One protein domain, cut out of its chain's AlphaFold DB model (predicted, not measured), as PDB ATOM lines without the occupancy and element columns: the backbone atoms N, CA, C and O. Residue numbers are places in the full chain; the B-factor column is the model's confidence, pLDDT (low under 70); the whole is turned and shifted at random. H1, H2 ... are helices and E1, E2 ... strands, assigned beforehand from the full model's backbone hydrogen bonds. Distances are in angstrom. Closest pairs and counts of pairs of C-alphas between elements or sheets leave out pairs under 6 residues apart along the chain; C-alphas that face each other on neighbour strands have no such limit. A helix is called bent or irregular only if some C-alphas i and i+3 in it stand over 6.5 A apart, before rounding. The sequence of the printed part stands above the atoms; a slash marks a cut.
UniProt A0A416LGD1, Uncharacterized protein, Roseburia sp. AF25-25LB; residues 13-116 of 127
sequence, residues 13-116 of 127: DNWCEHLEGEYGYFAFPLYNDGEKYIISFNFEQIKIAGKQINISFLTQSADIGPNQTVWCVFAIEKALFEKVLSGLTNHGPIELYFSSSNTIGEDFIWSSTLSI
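What this domain is: This is residues 13 to 116 of the 127 residues of an uncharacterized protein of Roseburia sp. AF25-25LB (UniProt A0A416LGD1). Two sheets stand face to face with their strands crossed: a strongly twisted sheet of four strands, E3, E2, E5 and E6, and a narrow pair, E1 and E4. H2 lies across one end of this sandwich, and H1 is outside it, near the E1 and E4 pair. The printed part has 104 residues, with two named helices and six named strands in the order H1 E1 E2 E3 E4 H2 E5 E6, and its class is mixed, helices and strands. The larger sheet runs E3 E2 E5 E6 and the smaller E1 E4, both antiparallel. The whole is compact, with a radius of gyration of the C-alphas of 13.8 A and spans of 38 by 27 by 21 A.

How they stand to each other: The closest C-alphas of H1, residues 13 to 19, and E4, residues 69 to 77, are those of Leu 19 and Ala 75, 7.4 A apart. E4 is the antiparallel neighbour of E1, residues 23 to 31, at 159 degrees, with N 26 and O 74 2.8 A apart. E2, residues 41 to 48, bends by 60 degrees at residue 44 and forms a hairpin with E3, residues 51 to 53, where N 51 and O 48 are 3.0 A apart. E2 is also antiparallel to E5, residues 93 to 102, with N 47 and O 97 2.8 A apart. E5 and E6, residues 107 to 116, form a hairpin, with N 98 and O 110 2.9 A apart. The two sheets make a sandwich, two sheets face to face, 9.3 A centre to centre where they face each other, their strands at 70 degrees. The closest C-alphas of E1 and E6 are those of Phe 28 and Leu 114, 7.2 A apart. H2, residues 78 to 88, is on the larger sheet, over none of its strands, at a height over the sheet of 5.7 A; the two form two layers, a helix on one face of a sheet. H2 is only just irregular, with C-alphas 84 and 87 7.0 A apart. In H1 every O i to N i+4 pair is within hydrogen-bond range, in H2 5 of 7.

Where its parts are: H1 begins at C-alpha 13, (-54.157, 44.298, 6.794). E1 is 25.2 A long, E2 19.7 A, E3 6.3 A and E4 26.5 A. H2, 15.0 A, begins at C-alpha 78, (-45.267, 37.794, 21.727). E5 is 28.1 A and E6 28.2 A, ending at C-alpha 116, (-44.031, 51.955, 20.309).

The domain as a whole: The C-alphas farthest apart are those of Glu 35 and Ala 79, 39.7 A. The printed part has no cut. The link from E3 to E4, residues 54 to 68, is long. The mean pLDDT of the printed part is 75.1; residues 13 to 22, 54 to 62, 86 to 87, 90 and 116 are under 70.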
ATOM      1  N   ASP A  13     -53.051  44.333   5.829       54.38
ATOM      2  CA  ASP A  13     -54.157  44.298   6.794       54.38
ATOM      3  C   ASP A  13     -54.552  42.859   7.180       54.38
ATOM      4  O   ASP A  13     -54.754  42.563   8.355       54.38
ATOM      5  N   ASN A  14     -54.551  41.929   6.219       61.72
ATOM      6  CA  ASN A  14     -54.877  40.519   6.471       61.72
ATOM      7  C   ASN A  14     -53.758  39.778   7.225       61.72
ATOM      8  O   ASN A  14     -54.003  38.739   7.839       61.72
ATOM      9  N   TRP A  15     -52.520  40.278   7.160       64.25
ATOM     10  CA  TRP A  15     -51.409  39.733   7.941       64.25
ATOM     11  C   TRP A  15     -51.520  40.091   9.412       64.25
ATOM     12  O   TRP A  15     -51.315  39.219  10.252       64.25
ATOM     13  N   CYS A  16     -51.866  41.341   9.714       62.53
ATOM     14  CA  CYS A  16     -52.089  41.796  11.082       62.53
ATOM     15  C   CYS A  16     -53.133  40.908  11.778       62.53
ATOM     16  O   CYS A  16     -52.828  40.318  12.810       62.53
ATOM     17  N   GLU A  17     -54.291  40.686  11.145       64.81
ATOM     18  CA  GLU A  17     -55.351  39.808  11.673       64.81
ATOM     19  C   GLU A  17     -54.896  38.349  11.874       64.81
ATOM     20  O   GLU A  17     -55.344  37.678  12.800       64.81
ATOM     21  N   HIS A  18     -54.002  37.829  11.022       64.62
ATOM     22  CA  HIS A  18     -53.501  36.454  11.143       64.62
ATOM     23  C   HIS A  18     -52.472  36.276  12.269       64.62
ATOM     24  O   HIS A  18     -52.263  35.160  12.743       64.62
ATOM     25  N   LEU A  19     -51.802  37.358  12.662       65.81
ATOM     26  CA  LEU A  19     -50.724  37.356  13.651       65.81
ATOM     27  C   LEU A  19     -51.201  37.748  15.055       65.81
ATOM     28  O   LEU A  19     -50.505  37.450  16.033       65.81
ATOM     29  N   GLU A  20     -52.367  38.395  15.156       65.50
ATOM     30  CA  GLU A  20     -52.992  38.795  16.418       65.50
ATOM     31  C   GLU A  20     -53.089  37.620  17.410       65.50
ATOM     32  O   GLU A  20     -53.464  36.494  17.076       65.50
ATOM     33  N   GLY A  21     -52.727  37.878  18.671       65.38
ATOM     34  CA  GLY A  21     -52.803  36.910  19.772       65.38
ATOM     35  C   GLY A  21     -51.588  35.988  19.959       65.38
ATOM     36  O   GLY A  21     -51.243  35.695  21.108       65.38
ATOM     37  N   GLU A  22     -50.897  35.568  18.894       67.06
ATOM     38  CA  GLU A  22     -49.715  34.681  18.984       67.06
ATOM     39  C   GLU A  22     -48.379  35.430  18.827       67.06
ATOM     40  O   GLU A  22     -47.360  35.058  19.426       67.06
ATOM     41  N   TYR A  23     -48.386  36.533  18.077       70.69
ATOM     42  CA  TYR A  23     -47.196  37.305  17.735       70.69
ATOM     43  C   TYR A  23     -47.356  38.777  18.131       70.69
ATOM     44  O   TYR A  23     -48.439  39.347  18.079       70.69
ATOM     45  N   GLY A  24     -46.251  39.411  18.522       71.56
ATOM     46  CA  GLY A  24     -46.133  40.863  18.439       71.56
ATOM     47  C   GLY A  24     -45.655  41.223  17.037       71.56
ATOM     48  O   GLY A  24     -44.718  40.599  16.535       71.56
ATOM     49  N   TYR A  25     -46.277  42.202  16.391       73.75
ATOM     50  CA  TYR A  25     -45.927  42.574  15.023       73.75
ATOM     51  C   TYR A  25     -45.946  44.082  14.836       73.75
ATOM     52  O   TYR A  25     -46.756  44.740  15.456       73.75
ATOM     53  N   PHE A  26     -45.116  44.640  13.960       72.19
ATOM     54  CA  PHE A  26     -45.215  46.045  13.567       72.19
ATOM     55  C   PHE A  26     -45.075  46.206  12.063       72.19
ATOM     56  O   PHE A  26     -44.261  45.534  11.427       72.19
ATOM     57  N   ALA A  27     -45.863  47.115  11.498       73.94
ATOM     58  CA  ALA A  27     -45.769  47.486  10.097       73.94
ATOM     59  C   ALA A  27     -44.872  48.718   9.938       73.94
ATOM     60  O   ALA A  27     -44.920  49.634  10.758       73.94
ATOM     61  N   PHE A  28     -44.051  48.749   8.894       72.62
ATOM     62  CA  PHE A  28     -43.224  49.903   8.557       72.62
ATOM     63  C   PHE A  28     -43.113  50.059   7.037       72.62
ATOM     64  O   PHE A  28     -43.051  49.057   6.316       72.62
ATOM     65  N   PRO A  29     -43.076  51.300   6.524       78.19
ATOM     66  CA  PRO A  29     -42.833  51.538   5.113       78.19
ATOM     67  C   PRO A  29     -41.335  51.423   4.802       78.19
ATOM     68  O   PRO A  29     -40.489  51.913   5.556       78.19
ATOM     69  N   LEU A  30     -41.016  50.828   3.656       79.50
ATOM     70  CA  LEU A  30     -39.717  50.940   3.001       79.50
ATOM     71  C   LEU A  30     -39.867  51.712   1.697       79.50
ATOM     72  O   LEU A  30     -40.740  51.398   0.891       79.50
ATOM     73  N   TYR A  31     -38.995  52.694   1.490       84.75
ATOM     74  CA  TYR A  31     -38.929  53.497   0.274       84.75
ATOM     75  C   TYR A  31     -37.624  53.208  -0.462       84.75
ATOM     76  O   TYR A  31     -36.552  53.276   0.139       84.75
ATOM     77  N   ASN A  32     -37.712  52.891  -1.751       87.19
ATOM     78  CA  ASN A  32     -36.537  52.737  -2.604       87.19
ATOM     79  C   ASN A  32     -36.152  54.103  -3.184       87.19
ATOM     80  O   ASN A  32     -36.743  54.555  -4.165       87.19
ATOM     81  N   ASP A  33     -35.163  54.754  -2.571       87.69
ATOM     82  CA  ASP A  33     -34.578  56.011  -3.053       87.69
ATOM     83  C   ASP A  33     -33.492  55.809  -4.125       87.69
ATOM     84  O   ASP A  33     -32.952  56.780  -4.659       87.69
ATOM     85  N   GLY A  34     -33.184  54.554  -4.461       87.06
ATOM     86  CA  GLY A  34     -32.229  54.183  -5.489       87.06
ATOM     87  C   GLY A  34     -32.805  54.218  -6.906       87.06
ATOM     88  O   GLY A  34     -34.000  54.373  -7.146       87.06
ATOM     89  N   GLU A  35     -31.922  54.020  -7.885       90.00
ATOM     90  CA  GLU A  35     -32.267  54.056  -9.315       90.00
ATOM     91  C   GLU A  35     -32.637  52.681  -9.900       90.00
ATOM     92  O   GLU A  35     -32.999  52.576 -11.073       90.00
ATOM     93  N   LYS A  36     -32.537  51.607  -9.108       88.12
ATOM     94  CA  LYS A  36     -32.732  50.224  -9.563       88.12
ATOM     95  C   LYS A  36     -33.969  49.586  -8.951       88.12
ATOM     96  O   LYS A  36     -34.342  49.895  -7.825       88.12
ATOM     97  N   TYR A  37     -34.554  48.643  -9.684       86.81
ATOM     98  CA  TYR A  37     -35.492  47.687  -9.102       86.81
ATOM     99  C   TYR A  37     -34.762  46.772  -8.127       86.81
ATOM    100  O   TYR A  37     -33.709  46.227  -8.458       86.81
ATOM    101  N   ILE A  38     -35.360  46.574  -6.960       85.69
ATOM    102  CA  ILE A  38     -34.923  45.588  -5.981       85.69
ATOM    103  C   ILE A  38     -35.934  44.454  -6.057       85.69
ATOM    104  O   ILE A  38     -37.100  44.632  -5.716       85.69
ATOM    105  N   ILE A  39     -35.493  43.323  -6.597       82.00
ATOM    106  CA  ILE A  39     -36.350  42.184  -6.925       82.00
ATOM    107  C   ILE A  39     -36.227  41.152  -5.813       82.00
ATOM    108  O   ILE A  39     -35.113  40.768  -5.479       82.00
ATOM    109  N   SER A  40     -37.346  40.664  -5.284       77.94
ATOM    110  CA  SER A  40     -37.398  39.500  -4.392       77.94
ATOM    111  C   SER A  40     -36.387  39.553  -3.236       77.94
ATOM    112  O   SER A  40     -35.584  38.630  -3.049       77.94
ATOM    113  N   PHE A  41     -36.375  40.662  -2.491       76.50
ATOM    114  CA  PHE A  41     -35.490  40.807  -1.339       76.50
ATOM    115  C   PHE A  41     -36.049  40.078  -0.114       76.50
ATOM    116  O   PHE A  41     -37.253  40.083   0.144       76.50
ATOM    117  N   ASN A  42     -35.152  39.469   0.657       75.00
ATOM    118  CA  ASN A  42     -35.456  38.861   1.944       75.00
ATOM    119  C   ASN A  42     -34.609  39.525   3.017       75.00
ATOM    120  O   ASN A  42     -33.412  39.739   2.835       75.00
ATOM    121  N   PHE A  43     -35.224  39.842   4.149       76.44
ATOM    122  CA  PHE A  43     -34.491  40.415   5.264       76.44
ATOM    123  C   PHE A  43     -33.669  39.343   5.972       76.44
ATOM    124  O   PHE A  43     -34.146  38.249   6.246       76.44
ATOM    125  N   GLU A  44     -32.429  39.676   6.300       73.50
ATOM    126  CA  GLU A  44     -31.503  38.771   6.975       73.50
ATOM    127  C   GLU A  44     -31.341  39.128   8.451       73.50
ATOM    128  O   GLU A  44     -31.211  38.247   9.301       73.50
ATOM    129  N   GLN A  45     -31.320  40.427   8.766       74.75
ATOM    130  CA  GLN A  45     -31.118  40.922  10.124       74.75
ATOM    131  C   GLN A  45     -31.925  42.184  10.383       74.75
ATOM    132  O   GLN A  45     -32.089  43.026   9.500       74.75
ATOM    133  N   ILE A  46     -32.342  42.342  11.641       77.12
ATOM    134  CA  ILE A  46     -32.977  43.559  12.143       77.12
ATOM    135  C   ILE A  46     -32.289  43.989  13.432       77.12
ATOM    136  O   ILE A  46     -32.044  43.182  14.337       77.12
ATOM    137  N   LYS A  47     -31.978  45.280  13.520       79.75
ATOM    138  CA  LYS A  47     -31.505  45.929  14.738       79.75
ATOM    139  C   LYS A  47     -32.525  46.957  15.182       79.75
ATOM    140  O   LYS A  47     -32.861  47.852  14.415       79.75
ATOM    141  N   ILE A  48     -32.958  46.846  16.431       78.75
ATOM    142  CA  ILE A  48     -33.877  47.794  17.062       78.75
ATOM    143  C   ILE A  48     -33.127  48.486  18.191       78.75
ATOM    144  O   ILE A  48     -32.580  47.812  19.068       78.75
ATOM    145  N   ALA A  49     -33.038  49.817  18.143       78.12
ATOM    146  CA  ALA A  49     -32.224  50.601  19.079       78.12
ATOM    147  C   ALA A  49     -30.781  50.052  19.218       78.12
ATOM    148  O   ALA A  49     -30.252  49.889  20.320       78.12
ATOM    149  N   GLY A  50     -30.168  49.666  18.093       77.44
ATOM    150  CA  GLY A  50     -28.813  49.105  18.035       77.44
ATOM    151  C   GLY A  50     -28.667  47.651  18.509       77.44
ATOM    152  O   GLY A  50     -27.587  47.076  18.366       77.44
ATOM    153  N   LYS A  51     -29.727  47.017  19.027       78.31
ATOM    154  CA  LYS A  51     -29.708  45.606  19.432       78.31
ATOM    155  C   LYS A  51     -30.173  44.720  18.288       78.31
ATOM    156  O   LYS A  51     -31.305  44.840  17.829       78.31
ATOM    157  N   GLN A  52     -29.302  43.814  17.854       77.19
ATOM    158  CA  GLN A  52     -29.655  42.785  16.884       77.19
ATOM    159  C   GLN A  52     -30.666  41.821  17.497       77.19
ATOM    160  O   GLN A  52     -30.431  41.284  18.582       77.19
ATOM    161  N   ILE A  53     -31.769  41.594  16.790       73.25
ATOM    162  CA  ILE A  53     -32.753  40.590  17.171       73.25
ATOM    163  C   ILE A  53     -32.711  39.470  16.131       73.25
ATOM    164  O   ILE A  53     -33.040  39.669  14.967       73.25
ATOM    165  N   ASN A  54     -32.239  38.295  16.554       61.91
ATOM    166  CA  ASN A  54     -32.115  37.103  15.711       61.91
ATOM    167  C   ASN A  54     -33.368  36.246  15.862       61.91
ATOM    168  O   ASN A  54     -33.473  35.465  16.807       61.91
ATOM    169  N   ILE A  55     -34.336  36.437  14.977       59.19
ATOM    170  CA  ILE A  55     -35.670  35.834  15.078       59.19
ATOM    171  C   ILE A  55     -36.322  35.779  13.707       59.19
ATOM    172  O   ILE A  55     -35.971  36.539  12.807       59.19
ATOM    173  N   SER A  56     -37.272  34.853  13.587       55.12
ATOM    174  CA  SER A  56     -38.106  34.623  12.416       55.12
ATOM    175  C   SER A  56     -38.784  35.921  11.993       55.12
ATOM    176  O   SER A  56     -39.472  36.539  12.795       55.12
ATOM    177  N   PHE A  57     -38.577  36.314  10.743       58.91
ATOM    178  CA  PHE A  57     -39.237  37.445  10.114       58.91
ATOM    179  C   PHE A  57     -40.391  36.923   9.266       58.91
ATOM    180  O   PHE A  57     -40.296  35.860   8.650       58.91
ATOM    181  N   LEU A  58     -41.474  37.688   9.222       54.91
ATOM    182  CA  LEU A  58     -42.429  37.597   8.138       54.91
ATOM    183  C   LEU A  58     -42.156  38.777   7.229       54.91
ATOM    184  O   LEU A  58     -42.029  39.894   7.705       54.91
ATOM    185  N   THR A  59     -41.965  38.555   5.941       56.75
ATOM    186  CA  THR A  59     -41.723  39.658   5.017       56.75
ATOM    187  C   THR A  59     -42.507  39.359   3.766       56.75
ATOM    188  O   THR A  59     -42.392  38.268   3.204       56.75
ATOM    189  N   GLN A  60     -43.298  40.321   3.308       57.44
ATOM    190  CA  GLN A  60     -43.738  40.281   1.927       57.44
ATOM    191  C   GLN A  60     -42.471  40.470   1.084       57.44
ATOM    192  O   GLN A  60     -41.858  41.533   1.140       57.44
ATOM    193  N   SER A  61     -42.027  39.421   0.386       57.72
ATOM    194  CA  SER A  61     -41.003  39.553  -0.655       57.72
ATOM    195  C   SER A  61     -41.615  40.436  -1.732       57.72
ATOM    196  O   SER A  61     -42.419  39.971  -2.536       57.72
ATOM    197  N   ALA A  62     -41.309  41.724  -1.680       67.12
ATOM    198  CA  ALA A  62     -41.844  42.700  -2.602       67.12
ATOM    199  C   ALA A  62     -40.762  43.059  -3.612       67.12
ATOM    200  O   ALA A  62     -39.624  43.349  -3.248       67.12
ATOM    201  N   ASP A  63     -41.121  43.069  -4.886       80.38
ATOM    202  CA  ASP A  63     -40.331  43.817  -5.849       80.38
ATOM    203  C   ASP A  63     -40.614  45.303  -5.597       80.38
ATOM    204  O   ASP A  63     -41.775  45.717  -5.566       80.38
ATOM    205  N   ILE A  64     -39.570  46.106  -5.396       84.88
ATOM    206  CA  ILE A  64     -39.704  47.550  -5.194       84.88
ATOM    207  C   ILE A  64     -38.929  48.305  -6.269       84.88
ATOM    208  O   ILE A  64     -37.703  48.235  -6.376       84.88
ATOM    209  N   GLY A  65     -39.665  49.024  -7.109       88.44
ATOM    210  CA  GLY A  65     -39.106  49.883  -8.143       88.44
ATOM    211  C   GLY A  65     -38.561  51.203  -7.588       88.44
ATOM    212  O   GLY A  65     -38.857  51.567  -6.449       88.44
ATOM    213  N   PRO A  66     -37.791  51.951  -8.396       91.62
ATOM    214  CA  PRO A  66     -37.307  53.280  -8.029       91.62
ATOM    215  C   PRO A  66     -38.448  54.214  -7.618       91.62
ATOM    216  O   PRO A  66     -39.452  54.322  -8.327       91.62
ATOM    217  N   ASN A  67     -38.273  54.925  -6.505       91.19
ATOM    218  CA  ASN A  67     -39.246  55.851  -5.918       91.19
ATOM    219  C   ASN A  67     -40.589  55.212  -5.524       91.19
ATOM    220  O   ASN A  67     -41.613  55.896  -5.460       91.19
ATOM    221  N   GLN A  68     -40.608  53.901  -5.281       86.50
ATOM    222  CA  GLN A  68     -41.778  53.209  -4.753       86.50
ATOM    223  C   GLN A  68     -41.659  53.002  -3.246       86.50
ATOM    224  O   GLN A  68     -40.559  52.917  -2.699       86.50
ATOM    225  N   THR A  69     -42.819  52.890  -2.599       83.81
ATOM    226  CA  THR A  69     -42.949  52.502  -1.195       83.81
ATOM    227  C   THR A  69     -43.654  51.158  -1.110       83.81
ATOM    228  O   THR A  69     -44.692  50.969  -1.748       83.81
ATOM    229  N   VAL A  70     -43.136  50.257  -0.283       78.38
ATOM    230  CA  VAL A  70     -43.805  49.005   0.093       78.38
ATOM    231  C   VAL A  70     -43.990  48.962   1.603       78.38
ATOM    232  O   VAL A  70     -43.208  49.550   2.348       78.38
ATOM    233  N   TRP A  71     -45.034  48.274   2.055       74.94
ATOM    234  CA  TRP A  71     -45.264  48.032   3.475       74.94
ATOM    235  C   TRP A  71     -44.709  46.670   3.861       74.94
ATOM    236  O   TRP A  71     -44.996  45.661   3.220       74.94
ATOM    237  N   CYS A  72     -43.921  46.645   4.929       74.75
ATOM    238  CA  CYS A  72     -43.379  45.429   5.506       74.75
ATOM    239  C   CYS A  72     -43.989  45.220   6.891       74.75
ATOM    240  O   CYS A  72     -44.148  46.179   7.640       74.75
ATOM    241  N   VAL A  73     -44.300  43.971   7.241       73.38
ATOM    242  CA  VAL A  73     -44.823  43.602   8.563       73.38
ATOM    243  C   VAL A  73     -43.797  42.729   9.249       73.38
ATOM    244  O   VAL A  73     -43.642  41.580   8.876       73.38
ATOM    245  N   PHE A  74     -43.108  43.238  10.260       74.75
ATOM    246  CA  PHE A  74     -42.274  42.396  11.107       74.75
ATOM    247  C   PHE A  74     -43.139  41.692  12.146       74.75
ATOM    248  O   PHE A  74     -43.924  42.355  12.810       74.75
ATOM    249  N   ALA A  75     -42.949  40.388  12.337       73.31
ATOM    250  CA  ALA A  75     -43.628  39.600  13.362       73.31
ATOM    251  C   ALA A  75     -42.606  38.818  14.192       73.31
ATOM    252  O   ALA A  75     -41.602  38.344  13.669       73.31
ATOM    253  N   ILE A  76     -42.861  38.682  15.486       72.06
ATOM    254  CA  ILE A  76     -41.994  38.030  16.473       72.06
ATOM    255  C   ILE A  76     -42.888  37.407  17.543       72.06
ATOM    256  O   ILE A  76     -43.948  37.940  17.857       72.06
ATOM    257  N   GLU A  77     -42.488  36.276  18.125       73.19
ATOM    258  CA  GLU A  77     -43.251  35.663  19.222       73.19
ATOM    259  C   GLU A  77     -43.541  36.687  20.333       73.19
ATOM    260  O   GLU A  77     -42.634  37.388  20.795       73.19
ATOM    261  N   LYS A  78     -44.796  36.755  20.794       72.69
ATOM    262  CA  LYS A  78     -45.267  37.794  21.727       72.69
ATOM    263  C   LYS A  78     -44.408  37.920  22.994       72.69
ATOM    264  O   LYS A  78     -44.043  39.022  23.390       72.69
ATOM    265  N   ALA A  79     -43.975  36.804  23.579       72.81
ATOM    266  CA  ALA A  79     -43.114  36.819  24.767       72.81
ATOM    267  C   ALA A  79     -41.716  37.423  24.505       72.81
ATOM    268  O   ALA A  79     -41.140  38.095  25.365       72.81
ATOM    269  N   LEU A  80     -41.150  37.192  23.317       71.19
ATOM    270  CA  LEU A  80     -39.881  37.793  22.900       71.19
ATOM    271  C   LEU A  80     -40.065  39.271  22.550       71.19
ATOM    272  O   LEU A  80     -39.215  40.084  22.913       71.19
ATOM    273  N   PHE A  81     -41.186  39.617  21.914       71.00
ATOM    274  CA  PHE A  81     -41.588  40.996  21.656       71.00
ATOM    275  C   PHE A  81     -41.621  41.799  22.960       71.00
ATOM    276  O   PHE A  81     -40.903  42.789  23.106       71.00
ATOM    277  N   GLU A  82     -42.373  41.315  23.949       71.44
ATOM    278  CA  GLU A  82     -42.490  41.940  25.265       71.44
ATOM    279  C   GLU A  82     -41.125  42.044  25.954       71.44
ATOM    280  O   GLU A  82     -40.780  43.091  26.497       71.44
ATOM    281  N   LYS A  83     -40.284  41.008  25.883       72.50
ATOM    282  CA  LYS A  83     -38.950  41.030  26.501       72.50
ATOM    283  C   LYS A  83     -38.004  42.057  25.873       72.50
ATOM    284  O   LYS A  83     -37.209  42.662  26.592       72.50
ATOM    285  N   VAL A  84     -38.024  42.211  24.549       72.06
ATOM    286  CA  VAL A  84     -37.057  43.060  23.835       72.06
ATOM    287  C   VAL A  84     -37.527  44.513  23.762       72.06
ATOM    288  O   VAL A  84     -36.697  45.417  23.862       72.06
ATOM    289  N   LEU A  85     -38.837  44.742  23.634       71.25
ATOM    290  CA  LEU A  85     -39.398  46.049  23.285       71.25
ATOM    291  C   LEU A  85     -40.213  46.715  24.401       71.25
ATOM    292  O   LEU A  85     -40.441  47.921  24.325       71.25
ATOM    293  N   SER A  86     -40.563  46.008  25.487       67.44
ATOM    294  CA  SER A  86     -41.209  46.644  26.655       67.44
ATOM    295  C   SER A  86     -40.404  47.830  27.188       67.44
ATOM    296  O   SER A  86     -40.963  48.892  27.447       67.44
ATOM    297  N   GLY A  87     -39.078  47.694  27.265       69.06
ATOM    298  CA  GLY A  87     -38.171  48.755  27.711       69.06
ATOM    299  C   GLY A  87     -37.999  49.925  26.735       69.06
ATOM    300  O   GLY A  87     -37.261  50.850  27.055       69.06
ATOM    301  N   LEU A  88     -38.622  49.877  25.554       72.69
ATOM    302  CA  LEU A  88     -38.614  50.953  24.555       72.69
ATOM    303  C   LEU A  88     -39.991  51.626  24.410       72.69
ATOM    304  O   LEU A  88     -40.158  52.547  23.613       72.69
ATOM    305  N   THR A  89     -40.984  51.182  25.182       70.12
ATOM    306  CA  THR A  89     -42.345  51.728  25.132       70.12
ATOM    307  C   THR A  89     -42.348  53.186  25.590       70.12
ATOM    308  O   THR A  89     -41.799  53.505  26.640       70.12
ATOM    309  N   ASN A  90     -43.002  54.069  24.835       68.19
ATOM    310  CA  ASN A  90     -43.065  55.518  25.078       68.19
ATOM    311  C   ASN A  90     -41.711  56.253  25.015       68.19
ATOM    312  O   ASN A  90     -41.609  57.382  25.492       68.19
ATOM    313  N   HIS A  91     -40.672  55.662  24.417       70.69
ATOM    314  CA  HIS A  91     -39.372  56.327  24.245       70.69
ATOM    315  C   HIS A  91     -39.321  57.269  23.024       70.69
ATOM    316  O   HIS A  91     -38.288  57.885  22.769       70.69
ATOM    317  N   GLY A  92     -40.431  57.417  22.293       72.75
ATOM    318  CA  GLY A  92     -40.477  58.148  21.025       72.75
ATOM    319  C   GLY A  92     -40.009  57.283  19.847       72.75
ATOM    320  O   GLY A  92     -40.082  56.056  19.947       72.75
ATOM    321  N   PRO A  93     -39.558  57.896  18.737       77.38
ATOM    322  CA  PRO A  93     -39.081  57.162  17.571       77.38
ATOM    323  C   PRO A  93     -37.865  56.292  17.904       77.38
ATOM    324  O   PRO A  93     -36.873  56.758  18.461       77.38
ATOM    325  N   ILE A  94     -37.945  55.022  17.531       79.31
ATOM    326  CA  ILE A  94     -36.912  54.008  17.696       79.31
ATOM    327  C   ILE A  94     -36.337  53.709  16.320       79.31
ATOM    328  O   ILE A  94     -37.068  53.356  15.396       79.31
ATOM    329  N   GLU A  95     -35.019  53.818  16.192       82.25
ATOM    330  CA  GLU A  95     -34.330  53.469  14.954       82.25
ATOM    331  C   GLU A  95     -34.377  51.961  14.701       82.25
ATOM    332  O   GLU A  95     -34.061  51.139  15.576       82.25
ATOM    333  N   LEU A  96     -34.735  51.629  13.465       80.62
ATOM    334  CA  LEU A  96     -34.703  50.295  12.904       80.62
ATOM    335  C   LEU A  96     -33.678  50.263  11.778       80.62
ATOM    336  O   LEU A  96     -33.745  51.070  10.851       80.62
ATOM    337  N   TYR A  97     -32.763  49.305  11.840       83.81
ATOM    338  CA  TYR A  97     -31.844  49.010  10.747       83.81
ATOM    339  C   TYR A  97     -32.065  47.594  10.265       83.81
ATOM    340  O   TYR A  97     -32.173  46.673  11.077       83.81
ATOM    341  N   PHE A  98     -32.059  47.424   8.951       82.12
ATOM    342  CA  PHE A  98     -32.274  46.134   8.327       82.12
ATOM    343  C   PHE A  98     -31.177  45.847   7.312       82.12
ATOM    344  O   PHE A  98     -30.730  46.750   6.604       82.12
ATOM    345  N   SER A  99     -30.768  44.585   7.228       82.44
ATOM    346  CA  SER A  99     -30.030  44.073   6.077       82.44
ATOM    347  C   SER A  99     -30.921  43.111   5.313       82.44
ATOM    348  O   SER A  99     -31.673  42.341   5.917       82.44
ATOM    349  N   SER A 100     -30.849  43.153   3.992       79.88
ATOM    350  CA  SER A 100     -31.540  42.203   3.127       79.88
ATOM    351  C   SER A 100     -30.665  41.833   1.947       79.88
ATOM    352  O   SER A 100     -29.932  42.689   1.459       79.88
ATOM    353  N   SER A 101     -30.841  40.627   1.432       80.69
ATOM    354  CA  SER A 101     -30.268  40.205   0.161       80.69
ATOM    355  C   SER A 101     -31.378  39.832  -0.814       80.69
ATOM    356  O   SER A 101     -32.482  39.444  -0.412       80.69
ATOM    357  N   ASN A 102     -31.122  39.984  -2.111       81.06
ATOM    358  CA  ASN A 102     -32.018  39.463  -3.138       81.06
ATOM    359  C   ASN A 102     -31.571  38.094  -3.661       81.06
ATOM    360  O   ASN A 102     -30.462  37.621  -3.417       81.06
ATOM    361  N   THR A 103     -32.448  37.450  -4.428       77.38
ATOM    362  CA  THR A 103     -32.211  36.114  -5.001       77.38
ATOM    363  C   THR A 103     -31.044  36.049  -5.991       77.38
ATOM    364  O   THR A 103     -30.588  34.952  -6.314       77.38
ATOM    365  N   ILE A 104     -30.541  37.198  -6.457       79.69
ATOM    366  CA  ILE A 104     -29.374  37.305  -7.344       79.69
ATOM    367  C   ILE A 104     -28.082  37.698  -6.601       79.69
ATOM    368  O   ILE A 104     -27.036  37.808  -7.239       79.69
ATOM    369  N   GLY A 105     -28.128  37.840  -5.271       80.94
ATOM    370  CA  GLY A 105     -26.963  38.045  -4.405       80.94
ATOM    371  C   GLY A 105     -26.519  39.499  -4.218       80.94
ATOM    372  O   GLY A 105     -25.369  39.730  -3.856       80.94
ATOM    373  N   GLU A 106     -27.383  40.477  -4.492       85.94
ATOM    374  CA  GLU A 106     -27.153  41.872  -4.108       85.94
ATOM    375  C   GLU A 106     -27.622  42.117  -2.671       85.94
ATOM    376  O   GLU A 106     -28.686  41.633  -2.274       85.94
ATOM    377  N   ASP A 107     -26.852  42.917  -1.933       86.06
ATOM    378  CA  ASP A 107     -27.131  43.289  -0.548       86.06
ATOM    379  C   ASP A 107     -27.645  44.728  -0.448       86.06
ATOM    380  O   ASP A 107     -27.138  45.645  -1.101       86.06
ATOM    381  N   PHE A 108     -28.613  44.940   0.440       83.50
ATOM    382  CA  PHE A 108     -29.242  46.231   0.696       83.50
ATOM    383  C   PHE A 108     -29.279  46.512   2.193       83.50
ATOM    384  O   PHE A 108     -29.510  45.619   3.015       83.50
ATOM    385  N   ILE A 109     -29.071  47.780   2.537       84.31
ATOM    386  CA  ILE A 109     -29.215  48.285   3.896       84.31
ATOM    387  C   ILE A 109     -30.393  49.242   3.919       84.31
ATOM    388  O   ILE A 109     -30.466  50.167   3.116       84.31
ATOM    389  N   TRP A 110     -31.277  49.027   4.883       83.50
ATOM    390  CA  TRP A 110     -32.465  49.837   5.081       83.50
ATOM    391  C   TRP A 110     -32.447  50.475   6.457       83.50
ATOM    392  O   TRP A 110     -31.927  49.905   7.423       83.50
ATOM    393  N   SER A 111     -33.085  51.632   6.555       83.44
ATOM    394  CA  SER A 111     -33.365  52.282   7.826       83.44
ATOM    395  C   SER A 111     -34.802  52.763   7.871       83.44
ATOM    396  O   SER A 111     -35.307  53.302   6.889       83.44
ATOM    397  N   SER A 112     -35.439  52.600   9.022       80.56
ATOM    398  CA  SER A 112     -36.758  53.156   9.300       80.56
ATOM    399  C   SER A 112     -36.847  53.582  10.764       80.56
ATOM    400  O   SER A 112     -35.918  53.374  11.549       80.56
ATOM    401  N   THR A 113     -37.963  54.193  11.137       79.25
ATOM    402  CA  THR A 113     -38.257  54.572  12.518       79.25
ATOM    403  C   THR A 113     -39.604  54.009  12.925       79.25
ATOM    404  O   THR A 113     -40.565  54.131  12.173       79.25
ATOM    405  N   LEU A 114     -39.677  53.453  14.127       76.19
ATOM    406  CA  LEU A 114     -40.896  52.915  14.720       76.19
ATOM    407  C   LEU A 114     -41.183  53.624  16.034       76.19
ATOM    408  O   LEU A 114     -40.277  53.775  16.847       76.19
ATOM    409  N   SER A 115     -42.432  53.993  16.293       72.19
ATOM    410  CA  SER A 115     -42.835  54.417  17.635       72.19
ATOM    411  C   SER A 115     -43.678  53.332  18.295       72.19
ATOM    412  O   SER A 115     -44.665  52.866  17.733       72.19
ATOM    413  N   ILE A 116     -43.283  52.928  19.505       69.44
ATOM    414  CA  ILE A 116     -44.031  51.955  20.309       69.44
ATOM    415  C   ILE A 116     -44.789  52.726  21.384       69.44
ATOM    416  O   ILE A 116     -44.195  53.218  22.350       69.44
TER     417      ILE A 116